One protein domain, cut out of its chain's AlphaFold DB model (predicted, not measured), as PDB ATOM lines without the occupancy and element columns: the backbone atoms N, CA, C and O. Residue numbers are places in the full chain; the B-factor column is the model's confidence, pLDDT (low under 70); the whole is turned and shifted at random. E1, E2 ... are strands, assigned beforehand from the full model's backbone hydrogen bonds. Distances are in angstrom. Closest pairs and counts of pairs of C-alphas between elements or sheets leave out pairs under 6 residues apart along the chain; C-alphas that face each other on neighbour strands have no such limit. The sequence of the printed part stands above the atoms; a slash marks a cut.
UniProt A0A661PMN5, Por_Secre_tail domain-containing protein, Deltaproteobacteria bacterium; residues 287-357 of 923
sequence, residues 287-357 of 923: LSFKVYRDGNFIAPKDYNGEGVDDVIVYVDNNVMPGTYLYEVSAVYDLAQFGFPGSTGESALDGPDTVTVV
ATOM      1  N   LEU A 287     -48.361   7.170  -8.695       90.00
ATOM      2  CA  LEU A 287     -48.014   5.745  -8.611       90.00
ATOM      3  C   LEU A 287     -48.317   5.146  -7.240       90.00
ATOM      4  O   LEU A 287     -48.811   4.025  -7.140       90.00
ATOM      5  N   SER A 288     -47.957   5.861  -6.181       92.38
ATOM      6  CA  SER A 288     -48.083   5.397  -4.806       92.38
ATOM      7  C   SER A 288     -47.917   6.554  -3.834       92.38
ATOM      8  O   SER A 288     -47.540   7.660  -4.216       92.38
ATOM      9  N   PHE A 289     -48.157   6.267  -2.567       93.69
ATOM     10  CA  PHE A 289     -47.811   7.106  -1.440       93.69
ATOM     11  C   PHE A 289     -46.685   6.450  -0.650       93.69
ATOM     12  O   PHE A 289     -46.505   5.229  -0.683       93.69
ATOM     13  N   LYS A 290     -45.921   7.248   0.078       93.56
ATOM     14  CA  LYS A 290     -45.009   6.781   1.113       93.56
ATOM     15  C   LYS A 290     -45.531   7.254   2.453       93.56
ATOM     16  O   LYS A 290     -45.895   8.413   2.578       93.56
ATOM     17  N   VAL A 291     -45.551   6.350   3.420       92.19
ATOM     18  CA  VAL A 291     -45.910   6.629   4.806       92.19
ATOM     19  C   VAL A 291     -44.630   6.685   5.624       92.19
ATOM     20  O   VAL A 291     -43.765   5.805   5.502       92.19
ATOM     21  N   TYR A 292     -44.529   7.714   6.450       88.69
ATOM     22  CA  TYR A 292     -43.423   7.975   7.350       88.69
ATOM     23  C   TYR A 292     -43.917   7.931   8.793       88.69
ATOM     24  O   TYR A 292     -45.044   8.332   9.069       88.69
ATOM     25  N   ARG A 293     -43.068   7.432   9.692       87.38
ATOM     26  CA  ARG A 293     -43.253   7.480  11.145       87.38
ATOM     27  C   ARG A 293     -41.986   8.034  11.780       87.38
ATOM     28  O   ARG A 293     -40.901   7.509  11.521       87.38
ATOM     29  N   ASP A 294     -42.116   9.104  12.553       81.06
ATOM     30  CA  ASP A 294     -41.018   9.859  13.168       81.06
ATOM     31  C   ASP A 294     -39.947  10.257  12.136       81.06
ATOM     32  O   ASP A 294     -38.747  10.032  12.317       81.06
ATOM     33  N   GLY A 295     -40.399  10.741  10.972       81.62
ATOM     34  CA  GLY A 295     -39.555  11.109   9.829       81.62
ATOM     35  C   GLY A 295     -38.913   9.932   9.076       81.62
ATOM     36  O   GLY A 295     -38.235  10.132   8.065       81.62
ATOM     37  N   ASN A 296     -39.118   8.686   9.519       85.25
ATOM     38  CA  ASN A 296     -38.575   7.495   8.869       85.25
ATOM     39  C   ASN A 296     -39.605   6.848   7.947       85.25
ATOM     40  O   ASN A 296     -40.729   6.569   8.349       85.25
ATOM     41  N   PHE A 297     -39.210   6.531   6.716       91.56
ATOM     42  CA  PHE A 297     -40.068   5.799   5.783       91.56
ATOM     43  C   PHE A 297     -40.389   4.394   6.315       91.56
ATOM     44  O   PHE A 297     -39.474   3.586   6.499       91.56
ATOM     45  N   ILE A 298     -41.676   4.081   6.497       91.62
ATOM     46  CA  ILE A 298     -42.126   2.786   7.034       91.62
ATOM     47  C   ILE A 298     -42.821   1.897   6.001       91.62
ATOM     48  O   ILE A 298     -42.675   0.675   6.054       91.62
ATOM     49  N   ALA A 299     -43.548   2.469   5.038       91.69
ATOM     50  CA  ALA A 299     -44.253   1.673   4.039       91.69
ATOM     51  C   ALA A 299     -44.616   2.471   2.780       91.69
ATOM     52  O   ALA A 299     -45.026   3.626   2.878       91.69
ATOM     53  N   PRO A 300     -44.543   1.857   1.584       92.38
ATOM     54  CA  PRO A 300     -45.222   2.372   0.409       92.38
ATOM     55  C   PRO A 300     -46.687   1.911   0.402       92.38
ATOM     56  O   PRO A 300     -47.007   0.792   0.813       92.38
ATOM     57  N   LYS A 301     -47.572   2.743  -0.134       92.75
ATOM     58  CA  LYS A 301     -48.976   2.426  -0.362       92.75
ATOM     59  C   LYS A 301     -49.328   2.682  -1.821       92.75
ATOM     60  O   LYS A 301     -49.388   3.825  -2.253       92.75
ATOM     61  N   ASP A 302     -49.532   1.611  -2.580       91.94
ATOM     62  CA  ASP A 302     -49.828   1.704  -4.010       91.94
ATOM     63  C   ASP A 302     -51.124   2.478  -4.269       91.94
ATOM     64  O   ASP A 302     -52.123   2.264  -3.576       91.94
ATOM     65  N   TYR A 303     -51.093   3.327  -5.297       90.06
ATOM     66  CA  TYR A 303     -52.275   3.956  -5.867       90.06
ATOM     67  C   TYR A 303     -52.857   3.024  -6.941       90.06
ATOM     68  O   TYR A 303     -52.199   2.683  -7.925       90.06
ATOM     69  N   ASN A 304     -54.093   2.579  -6.741       87.75
ATOM     70  CA  ASN A 304     -54.816   1.622  -7.577       87.75
ATOM     71  C   ASN A 304     -55.919   2.278  -8.420       87.75
ATOM     72  O   ASN A 304     -56.792   1.577  -8.939       87.75
ATOM     73  N   GLY A 305     -55.870   3.601  -8.586       80.88
ATOM     74  CA  GLY A 305     -56.897   4.352  -9.306       80.88
ATOM     75  C   GLY A 305     -58.054   4.798  -8.416       80.88
ATOM     76  O   GLY A 305     -59.170   4.924  -8.918       80.88
ATOM     77  N   GLU A 306     -57.805   4.961  -7.115       85.56
ATOM     78  CA  GLU A 306     -58.731   5.577  -6.166       85.56
ATOM     79  C   GLU A 306     -59.139   6.983  -6.655       85.56
ATOM     80  O   GLU A 306     -58.327   7.730  -7.195       85.56
ATOM     81  N   GLY A 307     -60.418   7.340  -6.541       69.06
ATOM     82  CA  GLY A 307     -60.902   8.676  -6.882       69.06
ATOM     83  C   GLY A 307     -60.407   9.744  -5.901       69.06
ATOM     84  O   GLY A 307     -59.891   9.435  -4.834       69.06
ATOM     85  N   VAL A 308     -60.614  11.017  -6.236       59.91
ATOM     86  CA  VAL A 308     -60.225  12.145  -5.365       59.91
ATOM     87  C   VAL A 308     -60.914  12.148  -3.991       59.91
ATOM     88  O   VAL A 308     -60.384  12.737  -3.060       59.91
ATOM     89  N   ASP A 309     -62.065  11.478  -3.867       60.06
ATOM     90  CA  ASP A 309     -62.831  11.335  -2.619       60.06
ATOM     91  C   ASP A 309     -62.603   9.975  -1.928       60.06
ATOM     92  O   ASP A 309     -63.195   9.693  -0.882       60.06
ATOM     93  N   ASP A 310     -61.801   9.085  -2.521       68.31
ATOM     94  CA  ASP A 310     -61.569   7.752  -1.974       68.31
ATOM     95  C   ASP A 310     -60.460   7.798  -0.913       68.31
ATOM     96  O   ASP A 310     -59.339   8.244  -1.155       68.31
ATOM     97  N   VAL A 311     -60.755   7.273   0.279       74.06
ATOM     98  CA  VAL A 311     -59.782   7.215   1.376       74.06
ATOM     99  C   VAL A 311     -58.809   6.059   1.161       74.06
ATOM    100  O   VAL A 311     -59.187   4.883   1.149       74.06
ATOM    101  N   ILE A 312     -57.523   6.388   1.078       78.56
ATOM    102  CA  ILE A 312     -56.443   5.407   1.034       78.56
ATOM    103  C   ILE A 312     -55.992   5.109   2.462       78.56
ATOM    104  O   ILE A 312     -55.374   5.930   3.127       78.56
ATOM    105  N   VAL A 313     -56.282   3.894   2.931       82.19
ATOM    106  CA  VAL A 313     -55.947   3.471   4.296       82.19
ATOM    107  C   VAL A 313     -54.646   2.666   4.323       82.19
ATOM    108  O   VAL A 313     -54.465   1.698   3.564       82.19
ATOM    109  N   TYR A 314     -53.766   3.030   5.253       82.75
ATOM    110  CA  TYR A 314     -52.644   2.220   5.714       82.75
ATOM    111  C   TYR A 314     -52.846   1.881   7.196       82.75
ATOM    112  O   TYR A 314     -53.258   2.732   7.975       82.75
ATOM    113  N   VAL A 315     -52.590   0.623   7.565       84.81
ATOM    114  CA  VAL A 315     -52.649   0.164   8.959       84.81
ATOM    115  C   VAL A 315     -51.243  -0.236   9.370       84.81
ATOM    116  O   VAL A 315     -50.732  -1.267   8.915       84.81
ATOM    117  N   ASP A 316     -50.638   0.577  10.226       83.38
ATOM    118  CA  ASP A 316     -49.395   0.235  10.904       83.38
ATOM    119  C   ASP A 316     -49.716  -0.766  12.025       83.38
ATOM    120  O   ASP A 316     -50.517  -0.489  12.915       83.38
ATOM    121  N   ASN A 317     -49.171  -1.980  11.937       81.56
ATOM    122  CA  ASN A 317     -49.462  -3.064  12.879       81.56
ATOM    123  C   ASN A 317     -48.247  -3.324  13.769       81.56
ATOM    124  O   ASN A 317     -47.110  -3.188  13.324       81.56
ATOM    125  N   ASN A 318     -48.489  -3.818  14.989       77.12
ATOM    126  CA  ASN A 318     -47.450  -4.101  15.992       77.12
ATOM    127  C   ASN A 318     -46.646  -2.854  16.399       77.12
ATOM    128  O   ASN A 318     -45.455  -2.945  16.698       77.12
ATOM    129  N   VAL A 319     -47.297  -1.690  16.390       78.31
ATOM    130  CA  VAL A 319     -46.729  -0.456  16.931       78.31
ATOM    131  C   VAL A 319     -46.742  -0.572  18.450       78.31
ATOM    132  O   VAL A 319     -47.772  -0.916  19.032       78.31
ATOM    133  N   MET A 320     -45.592  -0.355  19.085       75.19
ATOM    134  CA  MET A 320     -45.523  -0.308  20.545       75.19
ATOM    135  C   MET A 320     -46.327   0.890  21.062       75.19
ATOM    136  O   MET A 320     -46.589   1.817  20.304       75.19
ATOM    137  N   PRO A 321     -46.775   0.881  22.321       73.12
ATOM    138  CA  PRO A 321     -47.384   2.062  22.907       73.12
ATOM    139  C   PRO A 321     -46.398   3.226  22.941       73.12
ATOM    140  O   PRO A 321     -45.204   3.025  23.170       73.12
ATOM    141  N   GLY A 322     -46.906   4.427  22.699       67.88
ATOM    142  CA  GLY A 322     -46.103   5.636  22.568       67.88
ATOM    143  C   GLY A 322     -46.786   6.672  21.684       67.88
ATOM    144  O   GLY A 322     -47.849   6.423  21.109       67.88
ATOM    145  N   THR A 323     -46.159   7.837  21.579       73.19
ATOM    146  CA  THR A 323     -46.592   8.912  20.685       73.19
ATOM    147  C   THR A 323     -45.719   8.899  19.441       73.19
ATOM    148  O   THR A 323     -44.496   8.883  19.543       73.19
ATOM    149  N   TYR A 324     -46.358   8.896  18.275       75.19
ATOM    150  CA  TYR A 324     -45.699   8.793  16.980       75.19
ATOM    151  C   TYR A 324     -46.159   9.915  16.059       75.19
ATOM    152  O   TYR A 324     -47.342  10.261  16.038       75.19
ATOM    153  N   LEU A 325     -45.234  10.438  15.259       79.81
ATOM    154  CA  LEU A 325     -45.531  11.424  14.222       79.81
ATOM    155  C   LEU A 325     -45.670  10.722  12.874       79.81
ATOM    156  O   LEU A 325     -44.723  10.076  12.428       79.81
ATOM    157  N   TYR A 326     -46.819  10.845  12.214       84.12
ATOM    158  CA  TYR A 326     -47.056  10.250  10.899       84.12
ATOM    159  C   TYR A 326     -47.120  11.312   9.802       84.12
ATOM    160  O   TYR A 326     -47.830  12.304   9.925       84.12
ATOM    161  N   GLU A 327     -46.411  11.066   8.702       89.25
ATOM    162  CA  GLU A 327     -46.420  11.916   7.505       89.25
ATOM    163  C   GLU A 327     -46.635  11.056   6.256       89.25
ATOM    164  O   GLU A 327     -46.325   9.858   6.236       89.25
ATOM    165  N   VAL A 328     -47.123  11.669   5.179       91.19
ATOM    166  CA  VAL A 328     -47.273  11.010   3.879       91.19
ATOM    167  C   VAL A 328     -46.700  11.849   2.742       91.19
ATOM    168  O   VAL A 328     -46.722  13.071   2.773       91.19
ATOM    169  N   SER A 329     -46.189  11.200   1.700       88.56
ATOM    170  CA  SER A 329     -45.835  11.860   0.436       88.56
ATOM    171  C   SER A 329     -46.358  11.066  -0.755       88.56
ATOM    172  O   SER A 329     -46.536   9.851  -0.678       88.56
ATOM    173  N   ALA A 330     -46.591  11.737  -1.878       91.06
ATOM    174  CA  ALA A 330     -47.004  11.126  -3.133       91.06
ATOM    175  C   ALA A 330     -45.800  10.884  -4.057       91.06
ATOM    176  O   ALA A 330     -44.894  11.713  -4.171       91.06
ATOM    177  N   VAL A 331     -45.803   9.752  -4.760       91.69
ATOM    178  CA  VAL A 331     -44.778   9.348  -5.727       91.69
ATOM    179  C   VAL A 331     -45.370   9.350  -7.132       91.69
ATOM    180  O   VAL A 331     -46.370   8.682  -7.391       91.69
ATOM    181  N   TYR A 332     -44.713  10.049  -8.057       91.19
ATOM    182  CA  TYR A 332     -45.171  10.247  -9.434       91.19
ATOM    183  C   TYR A 332     -44.196   9.670 -10.467       91.19
ATOM    184  O   TYR A 332     -42.978   9.792 -10.319       91.19
ATOM    185  N   ASP A 333     -44.722   9.122 -11.563       91.38
ATOM    186  CA  ASP A 333     -43.986   8.872 -12.802       91.38
ATOM    187  C   ASP A 333     -43.792  10.186 -13.569       91.38
ATOM    188  O   ASP A 333     -44.746  10.850 -13.981       91.38
ATOM    189  N   LEU A 334     -42.533  10.555 -13.812       86.19
ATOM    190  CA  LEU A 334     -42.194  11.789 -14.513       86.19
ATOM    191  C   LEU A 334     -42.083  11.620 -16.034       86.19
ATOM    192  O   LEU A 334     -41.767  12.584 -16.741       86.19
ATOM    193  N   ALA A 335     -42.352  10.426 -16.574       83.38
ATOM    194  CA  ALA A 335     -42.285  10.157 -18.009       83.38
ATOM    195  C   ALA A 335     -43.154  11.118 -18.833       83.38
ATOM    196  O   ALA A 335     -42.710  11.631 -19.863       83.38
ATOM    197  N   GLN A 336     -44.357  11.417 -18.349       71.44
ATOM    198  CA  GLN A 336     -45.292  12.355 -18.976       71.44
ATOM    199  C   GLN A 336     -44.813  13.814 -18.960       71.44
ATOM    200  O   GLN A 336     -45.184  14.597 -19.831       71.44
ATOM    201  N   PHE A 337     -43.923  14.161 -18.028       74.12
ATOM    202  CA  PHE A 337     -43.289  15.475 -17.938       74.12
ATOM    203  C   PHE A 337     -41.965  15.541 -18.718       74.12
ATOM    204  O   PHE A 337     -41.230  16.523 -18.627       74.12
ATOM    205  N   GLY A 338     -41.654  14.513 -19.518       78.75
ATOM    206  CA  GLY A 338     -40.466  14.467 -20.371       78.75
ATOM    207  C   GLY A 338     -39.237  13.816 -19.733       78.75
ATOM    208  O   GLY A 338     -38.157  13.885 -20.324       78.75
ATOM    209  N   PHE A 339     -39.388  13.146 -18.584       79.25
ATOM    210  CA  PHE A 339     -38.308  12.457 -17.862       79.25
ATOM    211  C   PHE A 339     -38.552  10.937 -17.771       79.25
ATOM    212  O   PHE A 339     -38.771  10.398 -16.685       79.25
ATOM    213  N   PRO A 340     -38.537  10.206 -18.901       82.50
ATOM    214  CA  PRO A 340     -38.854   8.780 -18.920       82.50
ATOM    215  C   PRO A 340     -37.884   7.956 -18.063       82.50
ATOM    216  O   PRO A 340     -36.667   8.050 -18.222       82.50
ATOM    217  N   GLY A 341     -38.441   7.113 -17.188       82.25
ATOM    218  CA  GLY A 341     -37.689   6.243 -16.277       82.25
ATOM    219  C   GLY A 341     -37.272   6.899 -14.957       82.25
ATOM    220  O   GLY A 341     -36.456   6.321 -14.246       82.25
ATOM    221  N   SER A 342     -37.794   8.090 -14.646       87.19
ATOM    222  CA  SER A 342     -37.554   8.797 -13.381       87.19
ATOM    223  C   SER A 342     -38.857   8.972 -12.605       87.19
ATOM    224  O   SER A 342     -39.899   9.221 -13.207       87.19
ATOM    225  N   THR A 343     -38.780   8.887 -11.279       91.44
ATOM    226  CA  THR A 343     -39.891   9.197 -10.371       91.44
ATOM    227  C   THR A 343     -39.614  10.485  -9.605       91.44
ATOM    228  O   THR A 343     -38.453  10.811  -9.345       91.44
ATOM    229  N   GLY A 344     -40.669  11.205  -9.242       86.06
ATOM    230  CA  GLY A 344     -40.627  12.358  -8.343       86.06
ATOM    231  C   GLY A 344     -41.410  12.065  -7.073       86.06
ATOM    232  O   GLY A 344     -42.340  11.264  -7.102       86.06
ATOM    233  N   GLU A 345     -41.029  12.698  -5.975       88.69
ATOM    234  CA  GLU A 345     -41.743  12.630  -4.704       88.69
ATOM    235  C   GLU A 345     -42.204  14.041  -4.330       88.69
ATOM    236  O   GLU A 345     -41.474  15.004  -4.585       88.69
ATOM    237  N   SER A 346     -43.422  14.172  -3.806       87.50
ATOM    238  CA  SER A 346     -43.950  15.449  -3.320       87.50
ATOM    239  C   SER A 346     -43.243  15.911  -2.042       87.50
ATOM    240  O   SER A 346     -42.430  15.193  -1.460       87.50
ATOM    241  N   ALA A 347     -43.596  17.112  -1.580       81.00
ATOM    242  CA  ALA A 347     -43.384  17.466  -0.181       81.00
ATOM    243  C   ALA A 347     -44.154  16.498   0.741       81.00
ATOM    244  O   ALA A 347     -45.116  15.859   0.298       81.00
ATOM    245  N   LEU A 348     -43.694  16.385   1.987       74.44
ATOM    246  CA  LEU A 348     -44.411  15.673   3.042       74.44
ATOM    247  C   LEU A 348     -45.674  16.456   3.415       74.44
ATOM    248  O   LEU A 348     -45.656  17.686   3.429       74.44
ATOM    249  N   ASP A 349     -46.737  15.720   3.695       76.44
ATOM    250  CA  ASP A 349     -47.988  16.188   4.277       76.44
ATOM    251  C   ASP A 349     -48.116  15.582   5.686       76.44
ATOM    252  O   ASP A 349     -47.878  14.382   5.862       76.44
ATOM    253  N   GLY A 350     -48.404  16.418   6.690       76.56
ATOM    254  CA  GLY A 350     -48.209  16.130   8.120       76.56
ATOM    255  C   GLY A 350     -47.157  17.047   8.789       76.56
ATOM    256  O   GLY A 350     -46.825  18.092   8.223       76.56
ATOM    257  N   PRO A 351     -46.621  16.678   9.974       64.75
ATOM    258  CA  PRO A 351     -46.929  15.465  10.732       64.75
ATOM    259  C   PRO A 351     -48.258  15.551  11.484       64.75
ATOM    260  O   PRO A 351     -48.584  16.577  12.077       64.75
ATOM    261  N   ASP A 352     -48.986  14.438  11.511       69.12
ATOM    262  CA  ASP A 352     -50.078  14.217  12.459       69.12
ATOM    263  C   ASP A 352     -49.575  13.407  13.663       69.12
ATOM    264  O   ASP A 352     -48.690  12.555  13.531       69.12
ATOM    265  N   THR A 353     -50.129  13.670  14.844       75.19
ATOM    266  CA  THR A 353     -49.706  13.028  16.095       75.19
ATOM    267  C   THR A 353     -50.655  11.895  16.455       75.19
ATOM    268  O   THR A 353     -51.835  12.114  16.716       75.19
ATOM    269  N   VAL A 354     -50.130  10.671  16.527       73.12
ATOM    270  CA  VAL A 354     -50.900   9.475  16.885       73.12
ATOM    271  C   VAL A 354     -50.356   8.873  18.176       73.12
ATOM    272  O   VAL A 354     -49.221   8.399  18.226       73.12
ATOM    273  N   THR A 355     -51.194   8.830  19.213       72.38
ATOM    274  CA  THR A 355     -50.886   8.131  20.466       72.38
ATOM    275  C   THR A 355     -51.431   6.707  20.421       72.38
ATOM    276  O   THR A 355     -52.637   6.480  20.304       72.38
ATOM    277  N   VAL A 356     -50.535   5.730  20.524       71.94
ATOM    278  CA  VAL A 356     -50.866   4.305  20.578       71.94
ATOM    279  C   VAL A 356     -50.907   3.864  22.038       71.94
ATOM    280  O   VAL A 356     -49.913   3.968  22.752       71.94
ATOM    281  N   VAL A 357     -52.050   3.330  22.473       75.88
ATOM    282  CA  VAL A 357     -52.269   2.864  23.850       75.88
ATOM    283  C   VAL A 357     -52.781   1.427  23.825       75.88
ATOM    284  O   VAL A 357     -53.906   1.161  23.401       75.88
TER     285      VAL A 357
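Overview. This is residues 287 to 357 of the 923 residues of the protein "Por_Secre_tail domain-containing protein" of Deltaproteobacteria bacterium (UniProt A0A661PMN5). One long, strongly twisted sheet is built along strand E3, with the hairpin of E1 and E2 on one side of it and E4 and E5, one after the other along E3, on its other side. Between E2 and E3 the chain swings out in a long loop, of which residues 306 to 311 stick out from the sheet. The printed part has 71 residues, with no named helix and five named strands, which follow each other along the chain from E1 to E5; the class is all strand, and the sheet is branched, with the neighbour pairs E1 and E2, E1 and E3, E3 and E4, and E3 and E5, each antiparallel. The whole is loose, with a radius of gyration of the C-alphas of 14.1 A, and elongated, spanning 47 by 24 by 18 A.

Along the chain. E1, residues 287 to 293, begins at C-alpha 287 (-48.014, 5.745, -8.611) and is 20.4 A long. E2 is residues 296 to 302, 18.1 A. E3, residues 322 to 333, runs 35.6 A from C-alpha 322 at (-46.103, 5.636, 22.568). E4 is residues 343 to 345. E5, residues 349 to 356, is 20.4 A long and ends at C-alpha 356 (-50.866, 4.305, 20.578).

Arrangement. E1 and E2 form an antiparallel hairpin at 151 degrees, with N 289 and O 301 2.8 A apart. On the other side of E1 is E3, antiparallel at 160 degrees, with N 290 and O 329 at 2.8 A. E3 and E4 are a hairpin, with N 332 and O 344 at 2.8 A. E5 is beside residues 322 to 328 of E3, with N 324 and O 354 at 2.9 A. E2 and E5 are apart.

Size, cuts and confidence. The C-alphas of Gly 338 and Val 357 are the two farthest apart, 47.2 A. The printed part has no cut. The link from E2 to E3, 19 residues, is long. Mean pLDDT of the printed part is 81.9; residues 307 to 310, 322 and 351 to 352 are under 70.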